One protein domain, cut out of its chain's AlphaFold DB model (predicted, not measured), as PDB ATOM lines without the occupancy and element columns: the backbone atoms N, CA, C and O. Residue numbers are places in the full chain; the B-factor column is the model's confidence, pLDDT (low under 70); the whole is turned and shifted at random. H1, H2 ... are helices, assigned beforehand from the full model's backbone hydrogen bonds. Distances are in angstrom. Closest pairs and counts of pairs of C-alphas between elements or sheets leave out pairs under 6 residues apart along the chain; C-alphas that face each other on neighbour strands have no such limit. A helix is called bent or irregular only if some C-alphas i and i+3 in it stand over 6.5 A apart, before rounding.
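This is residues 430 to 481 of the 888 residues of the protein "Ribonuclease R" of Comamonas testosteroni (UniProt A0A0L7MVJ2). Three short helices run roughly lengthwise, their centres making a triangle: H2 and H3 make a helical hairpin, and H1 packs on H3 but stays apart from H2. The long link of residues 442 to 453 runs from the end of H1 back along the open side between H1 and H2. Reading from the first residue, you meet 52 printed residues with three named helices, in the order H1, H2, H3, and no named strand; the class is all helix. The whole is compact, with a radius of gyration of the C-alphas of 9.8 A, and the C-alphas span 28 by 20 by 19 A.

Start with H1, residues 430 to 441, and look from there to H3, residues 470 to 480. The two touch, and their closest C-alphas are those of Lys 431 and Ser 480, 5.2 A apart. They run opposite ways at a shallow tilt of 18 degrees, with their centres 11.0 A apart. Next along the printed part comes H2, residues 454 to 464, which is apart from H1. H2 touches H3, and here the closest C-alphas are those of Thr 464 and Ser 470, 5.5 A apart. H2 and H3 form a hairpin, running opposite ways at a shallow tilt of 21 degrees, with their centres 10.8 A apart. Look at the backbone O and N atoms inside H1, H2 and H3, and you will find every O i to N i+4 pair within hydrogen-bond range.

Find C-alpha 430 at (250.809, 167.990, 256.836); from there H1, 12 residues and the longest helix, runs 16.4 A to C-alpha 441 at (258.427, 180.713, 263.882). Then pass residues 442 to 453, which hold no named element, and pick up H2 at C-alpha 454; it runs 15.5 A to C-alpha 464. After five more residues H3 begins at C-alpha 470 and runs 15.4 A to C-alpha 480 at (248.680, 175.692, 252.636). No helix is bent or irregular.

The two C-alphas farthest apart are those of Asn 451 and Pro 468, at 28.6 A, while the first and last printed C-alphas, those of Glu 430 and Met 481, are 11.1 A apart. The link from H1 to H2, 12 residues, is long, and its C-alphas lie 7 to 14 A from the mean of the C-alphas; the link from H2 to H3, 5 residues, is tight. The printed part has no cut. In the B-factor column you will find a mean pLDDT of the printed part of 90.7, and no printed residue is under 70.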
ATOM      1  N   GLU A 430     249.418 167.596 257.100       90.00
ATOM      2  CA  GLU A 430     250.809 167.990 256.836       90.00
ATOM      3  C   GLU A 430     250.935 169.490 256.512       90.00
ATOM      4  O   GLU A 430     251.714 170.200 257.150       90.00
ATOM      5  N   LYS A 431     250.109 170.014 255.594       91.69
ATOM      6  CA  LYS A 431     250.071 171.454 255.283       91.69
ATOM      7  C   LYS A 431     249.648 172.300 256.492       91.69
ATOM      8  O   LYS A 431     250.183 173.392 256.683       91.69
ATOM      9  N   GLN A 432     248.732 171.801 257.326       93.81
ATOM     10  CA  GLN A 432     248.336 172.465 258.568       93.81
ATOM     11  C   GLN A 432     249.494 172.529 259.574       93.81
ATOM     12  O   GLN A 432     249.741 173.586 260.147       93.81
ATOM     13  N   GLU A 433     250.213 171.426 259.801       92.00
ATOM     14  CA  GLU A 433     251.366 171.392 260.710       92.00
ATOM     15  C   GLU A 433     252.492 172.320 260.240       92.00
ATOM     16  O   GLU A 433     253.034 173.075 261.051       92.00
ATOM     17  N   ILE A 434     252.794 172.336 258.937       90.31
ATOM     18  CA  ILE A 434     253.747 173.279 258.334       90.31
ATOM     19  C   ILE A 434     253.311 174.728 258.607       90.31
ATOM     20  O   ILE A 434     254.110 175.518 259.111       90.31
ATOM     21  N   LEU A 435     252.039 175.072 258.365       92.62
ATOM     22  CA  LEU A 435     251.518 176.421 258.612       92.62
ATOM     23  C   LEU A 435     251.565 176.814 260.101       92.62
ATOM     24  O   LEU A 435     252.026 177.910 260.420       92.62
ATOM     25  N   ARG A 436     251.146 175.935 261.026       93.81
ATOM     26  CA  ARG A 436     251.220 176.201 262.482       93.81
ATOM     27  C   ARG A 436     252.661 176.451 262.934       93.81
ATOM     28  O   ARG A 436     252.910 177.367 263.717       93.81
ATOM     29  N   ASN A 437     253.609 175.657 262.433       91.44
ATOM     30  CA  ASN A 437     255.030 175.824 262.737       91.44
ATOM     31  C   ASN A 437     255.593 177.132 262.156       91.44
ATOM     32  O   ASN A 437     256.303 177.838 262.871       91.44
ATOM     33  N   TYR A 438     255.220 177.495 260.925       90.81
ATOM     34  CA  TYR A 438     255.633 178.744 260.282       90.81
ATOM     35  C   TYR A 438     255.108 179.987 261.019       90.81
ATOM     36  O   TYR A 438     255.895 180.847 261.414       90.81
ATOM     37  N   LEU A 439     253.799 180.055 261.300       93.12
ATOM     38  CA  LEU A 439     253.186 181.166 262.047       93.12
ATOM     39  C   LEU A 439     253.877 181.378 263.405       93.12
ATOM     40  O   LEU A 439     254.251 182.500 263.757       93.12
ATOM     41  N   LYS A 440     254.146 180.283 264.125       93.25
ATOM     42  CA  LYS A 440     254.891 180.290 265.388       93.25
ATOM     43  C   LYS A 440     256.346 180.752 265.221       93.25
ATOM     44  O   LYS A 440     256.841 181.500 266.063       93.25
ATOM     45  N   ALA A 441     257.036 180.338 264.156       90.00
ATOM     46  CA  ALA A 441     258.427 180.713 263.882       90.00
ATOM     47  C   ALA A 441     258.597 182.195 263.491       90.00
ATOM     48  O   ALA A 441     259.653 182.775 263.773       90.00
ATOM     49  N   MET A 442     257.552 182.793 262.905       89.19
ATOM     50  CA  MET A 442     257.427 184.222 262.580       89.19
ATOM     51  C   MET A 442     256.872 185.072 263.743       89.19
ATOM     52  O   MET A 442     256.701 186.284 263.609       89.19
ATOM     53  N   GLY A 443     256.575 184.470 264.900       90.62
ATOM     54  CA  GLY A 443     256.032 185.194 266.053       90.62
ATOM     55  C   GLY A 443     254.631 185.766 265.812       90.62
ATOM     56  O   GLY A 443     254.310 186.846 266.308       90.62
ATOM     57  N   VAL A 444     253.801 185.079 265.025       92.88
ATOM     58  CA  VAL A 444     252.357 185.333 264.969       92.88
ATOM     59  C   VAL A 444     251.725 184.646 266.184       92.88
ATOM     60  O   VAL A 444     251.958 183.465 266.431       92.88
ATOM     61  N   SER A 445     250.955 185.392 266.980       88.75
ATOM     62  CA  SER A 445     250.288 184.877 268.190       88.75
ATOM     63  C   SER A 445     249.083 183.981 267.883       88.75
ATOM     64  O   SER A 445     248.661 183.198 268.732       88.75
ATOM     65  N   MET A 446     248.532 184.106 266.676       91.31
ATOM     66  CA  MET A 446     247.406 183.328 266.168       91.31
ATOM     67  C   MET A 446     247.880 182.043 265.478       91.31
ATOM     68  O   MET A 446     248.941 182.000 264.859       91.31
ATOM     69  N   SER A 447     247.058 180.999 265.555       92.25
ATOM     70  CA  SER A 447     247.280 179.692 264.930       92.25
ATOM     71  C   SER A 447     245.945 179.125 264.461       92.25
ATOM     72  O   SER A 447     244.904 179.457 265.021       92.25
ATOM     73  N   ILE A 448     245.988 178.227 263.478       93.94
ATOM     74  CA  ILE A 448     244.821 177.452 263.048       93.94
ATOM     75  C   ILE A 448     244.543 176.271 263.994       93.94
ATOM     76  O   ILE A 448     245.476 175.639 264.510       93.94
ATOM     77  N   SER A 449     243.261 175.965 264.187       93.50
ATOM     78  CA  SER A 449     242.744 174.798 264.916       93.50
ATOM     79  C   SER A 449     242.997 173.479 264.169       93.50
ATOM     80  O   SER A 449     243.519 173.482 263.053       93.50
ATOM     81  N   GLU A 450     242.661 172.332 264.772       88.31
ATOM     82  CA  GLU A 450     242.768 170.998 264.139       88.31
ATOM     83  C   GLU A 450     241.792 170.797 262.968       88.31
ATOM     84  O   GLU A 450     242.087 170.061 262.029       88.31
ATOM     85  N   ASN A 451     240.647 171.483 263.000       89.38
ATOM     86  CA  ASN A 451     239.617 171.448 261.964       89.38
ATOM     87  C   ASN A 451     239.382 172.868 261.422       89.38
ATOM     88  O   ASN A 451     238.307 173.427 261.648       89.38
ATOM     89  N   PRO A 452     240.369 173.459 260.721       92.06
ATOM     90  CA  PRO A 452     240.360 174.876 260.392       92.06
ATOM     91  C   PRO A 452     239.128 175.299 259.594       92.06
ATOM     92  O   PRO A 452     238.663 174.596 258.690       92.06
ATOM     93  N   SER A 453     238.652 176.496 259.914       91.81
ATOM     94  CA  SER A 453     237.668 177.275 259.171       91.81
ATOM     95  C   SER A 453     238.347 178.370 258.340       91.81
ATOM     96  O   SER A 453     239.428 178.861 258.674       91.81
ATOM     97  N   THR A 454     237.687 178.814 257.271       91.62
ATOM     98  CA  THR A 454     238.156 179.935 256.439       91.62
ATOM     99  C   THR A 454     238.252 181.240 257.244       91.62
ATOM    100  O   THR A 454     239.144 182.052 257.012       91.62
ATOM    101  N   LYS A 455     237.411 181.391 258.281       92.19
ATOM    102  CA  LYS A 455     237.441 182.523 259.220       92.19
ATOM    103  C   LYS A 455     238.764 182.635 259.977       92.19
ATOM    104  O   LYS A 455     239.256 183.747 260.131       92.19
ATOM    105  N   GLU A 456     239.381 181.528 260.394       93.81
ATOM    106  CA  GLU A 456     240.711 181.565 261.033       93.81
ATOM    107  C   GLU A 456     241.778 182.102 260.069       93.81
ATOM    108  O   GLU A 456     242.601 182.930 260.452       93.81
ATOM    109  N   PHE A 457     241.731 181.689 258.800       93.88
ATOM    110  CA  PHE A 457     242.639 182.178 257.760       93.88
ATOM    111  C   PHE A 457     242.442 183.677 257.499       93.88
ATOM    112  O   PHE A 457     243.421 184.421 257.455       93.88
ATOM    113  N   GLN A 458     241.188 184.130 257.391       91.88
ATOM    114  CA  GLN A 458     240.841 185.544 257.217       91.88
ATOM    115  C   GLN A 458     241.319 186.391 258.409       91.88
ATOM    116  O   GLN A 458     241.913 187.452 258.227       91.88
ATOM    117  N   GLN A 459     241.112 185.904 259.637       92.31
ATOM    118  CA  GLN A 459     241.560 186.572 260.859       92.31
ATOM    119  C   GLN A 459     243.086 186.691 260.929       92.31
ATOM    120  O   GLN A 459     243.584 187.768 261.247       92.31
ATOM    121  N   ILE A 460     243.834 185.632 260.587       93.56
ATOM    122  CA  ILE A 460     245.305 185.676 260.528       93.56
ATOM    123  C   ILE A 460     245.770 186.651 259.437       93.56
ATOM    124  O   ILE A 460     246.660 187.462 259.695       93.56
ATOM    125  N   ALA A 461     245.169 186.621 258.243       91.38
ATOM    126  CA  ALA A 461     245.522 187.525 257.147       91.38
ATOM    127  C   ALA A 461     245.300 189.002 257.524       91.38
ATOM    128  O   ALA A 461     246.194 189.826 257.322       91.38
ATOM    129  N   ASN A 462     244.162 189.319 258.153       90.50
ATOM    130  CA  ASN A 462     243.836 190.661 258.638       90.50
ATOM    131  C   ASN A 462     244.757 191.103 259.787       90.50
ATOM    132  O   ASN A 462     245.342 192.180 259.718       90.50
ATOM    133  N   ALA A 463     244.960 190.263 260.808       92.00
ATOM    134  CA  ALA A 463     245.803 190.576 261.969       92.00
ATOM    135  C   ALA A 463     247.308 190.680 261.644       92.00
ATOM    136  O   ALA A 463     248.093 191.124 262.483       92.00
ATOM    137  N   THR A 464     247.724 190.263 260.445       92.81
ATOM    138  CA  THR A 464     249.112 190.354 259.975       92.81
ATOM    139  C   THR A 464     249.314 191.358 258.841       92.81
ATOM    140  O   THR A 464     250.463 191.607 258.491       92.81
ATOM    141  N   LYS A 465     248.248 191.977 258.309       90.25
ATOM    142  CA  LYS A 465     248.273 192.862 257.130       90.25
ATOM    143  C   LYS A 465     249.321 193.978 257.214       90.25
ATOM    144  O   LYS A 465     250.082 194.167 256.268       90.25
ATOM    145  N   ASP A 466     249.395 194.658 258.356       91.06
ATOM    146  CA  ASP A 466     250.265 195.827 258.560       91.06
ATOM    147  C   ASP A 466     251.699 195.463 259.003       91.06
ATOM    148  O   ASP A 466     252.501 196.340 259.332       91.06
ATOM    149  N   ARG A 467     252.051 194.167 259.044       90.56
ATOM    150  CA  ARG A 467     253.411 193.717 259.381       90.56
ATOM    151  C   ARG A 467     254.344 193.784 258.159       90.56
ATOM    152  O   ARG A 467     253.905 193.480 257.053       90.56
ATOM    153  N   PRO A 468     255.659 194.034 258.340       86.38
ATOM    154  CA  PRO A 468     256.642 193.984 257.247       86.38
ATOM    155  C   PRO A 468     256.787 192.617 256.548       86.38
ATOM    156  O   PRO A 468     257.374 192.540 255.474       86.38
ATOM    157  N   ASP A 469     256.291 191.539 257.159       85.81
ATOM    158  CA  ASP A 469     256.300 190.167 256.641       85.81
ATOM    159  C   ASP A 469     254.909 189.677 256.181       85.81
ATOM    160  O   ASP A 469     254.742 188.494 255.873       85.81
ATOM    161  N   SER A 470     253.916 190.571 256.075       87.81
ATOM    162  CA  SER A 470     252.527 190.244 255.720       87.81
ATOM    163  C   SER A 470     252.406 189.427 254.428       87.81
ATOM    164  O   SER A 470     251.788 188.364 254.427       87.81
ATOM    165  N   GLN A 471     253.086 189.848 253.357       82.62
ATOM    166  CA  GLN A 471     253.116 189.156 252.061       82.62
ATOM    167  C   GLN A 471     253.669 187.721 252.159       82.62
ATOM    168  O   GLN A 471     253.208 186.825 251.448       82.62
ATOM    169  N   GLN A 472     254.631 187.480 253.057       84.19
ATOM    170  CA  GLN A 472     255.183 186.148 253.320       84.19
ATOM    171  C   GLN A 472     254.125 185.263 253.989       84.19
ATOM    172  O   GLN A 472     253.843 184.156 253.530       84.19
ATOM    173  N   ILE A 473     253.481 185.786 255.038       89.62
ATOM    174  CA  ILE A 473     252.434 185.094 255.797       89.62
ATOM    175  C   ILE A 473     251.237 184.774 254.890       89.62
ATOM    176  O   ILE A 473     250.765 183.638 254.882       89.62
ATOM    177  N   HIS A 474     250.796 185.728 254.066       88.94
ATOM    178  CA  HIS A 474     249.721 185.544 253.085       88.94
ATOM    179  C   HIS A 474     250.086 184.485 252.035       88.94
ATOM    180  O   HIS A 474     249.274 183.612 251.734       88.94
ATOM    181  N   THR A 475     251.336 184.478 251.558       86.06
ATOM    182  CA  THR A 475     251.847 183.449 250.638       86.06
ATOM    183  C   THR A 475     251.822 182.053 251.271       86.06
ATOM    184  O   THR A 475     251.440 181.090 250.606       86.06
ATOM    185  N   MET A 476     252.180 181.909 252.553       88.19
ATOM    186  CA  MET A 476     252.135 180.605 253.232       88.19
ATOM    187  C   MET A 476     250.705 180.158 253.571       88.19
ATOM    188  O   MET A 476     250.416 178.964 253.469       88.19
ATOM    189  N   LEU A 477     249.790 181.087 253.886       91.75
ATOM    190  CA  LEU A 477     248.357 180.789 253.997       91.75
ATOM    191  C   LEU A 477     247.826 180.216 252.672       91.75
ATOM    192  O   LEU A 477     247.269 179.117 252.675       91.75
ATOM    193  N   LEU A 478     248.083 180.885 251.543       90.19
ATOM    194  CA  LEU A 478     247.672 180.426 250.212       90.19
ATOM    195  C   LEU A 478     248.308 179.073 249.837       90.19
ATOM    196  O   LEU A 478     247.599 178.143 249.460       90.19
ATOM    197  N   ARG A 479     249.628 178.899 250.020       88.75
ATOM    198  CA  ARG A 479     250.331 177.626 249.735       88.75
ATOM    199  C   ARG A 479     249.834 176.452 250.591       88.75
ATOM    200  O   ARG A 479     249.947 175.295 250.167       88.75
ATOM    201  N   SER A 480     249.271 176.721 251.772       91.62
ATOM    202  CA  SER A 480     248.680 175.692 252.636       91.62
ATOM    203  C   SER A 480     247.306 175.185 252.157       91.62
ATOM    204  O   SER A 480     246.887 174.105 252.570       91.62
ATOM    205  N   MET A 481     246.625 175.900 251.255       91.75
ATOM    206  CA  MET A 481     245.348 175.462 250.680       91.75
ATOM    207  C   MET A 481     245.517 174.289 249.697       91.75
ATOM    208  O   MET A 481     246.629 173.941 249.286       91.75
TER     209      MET A 481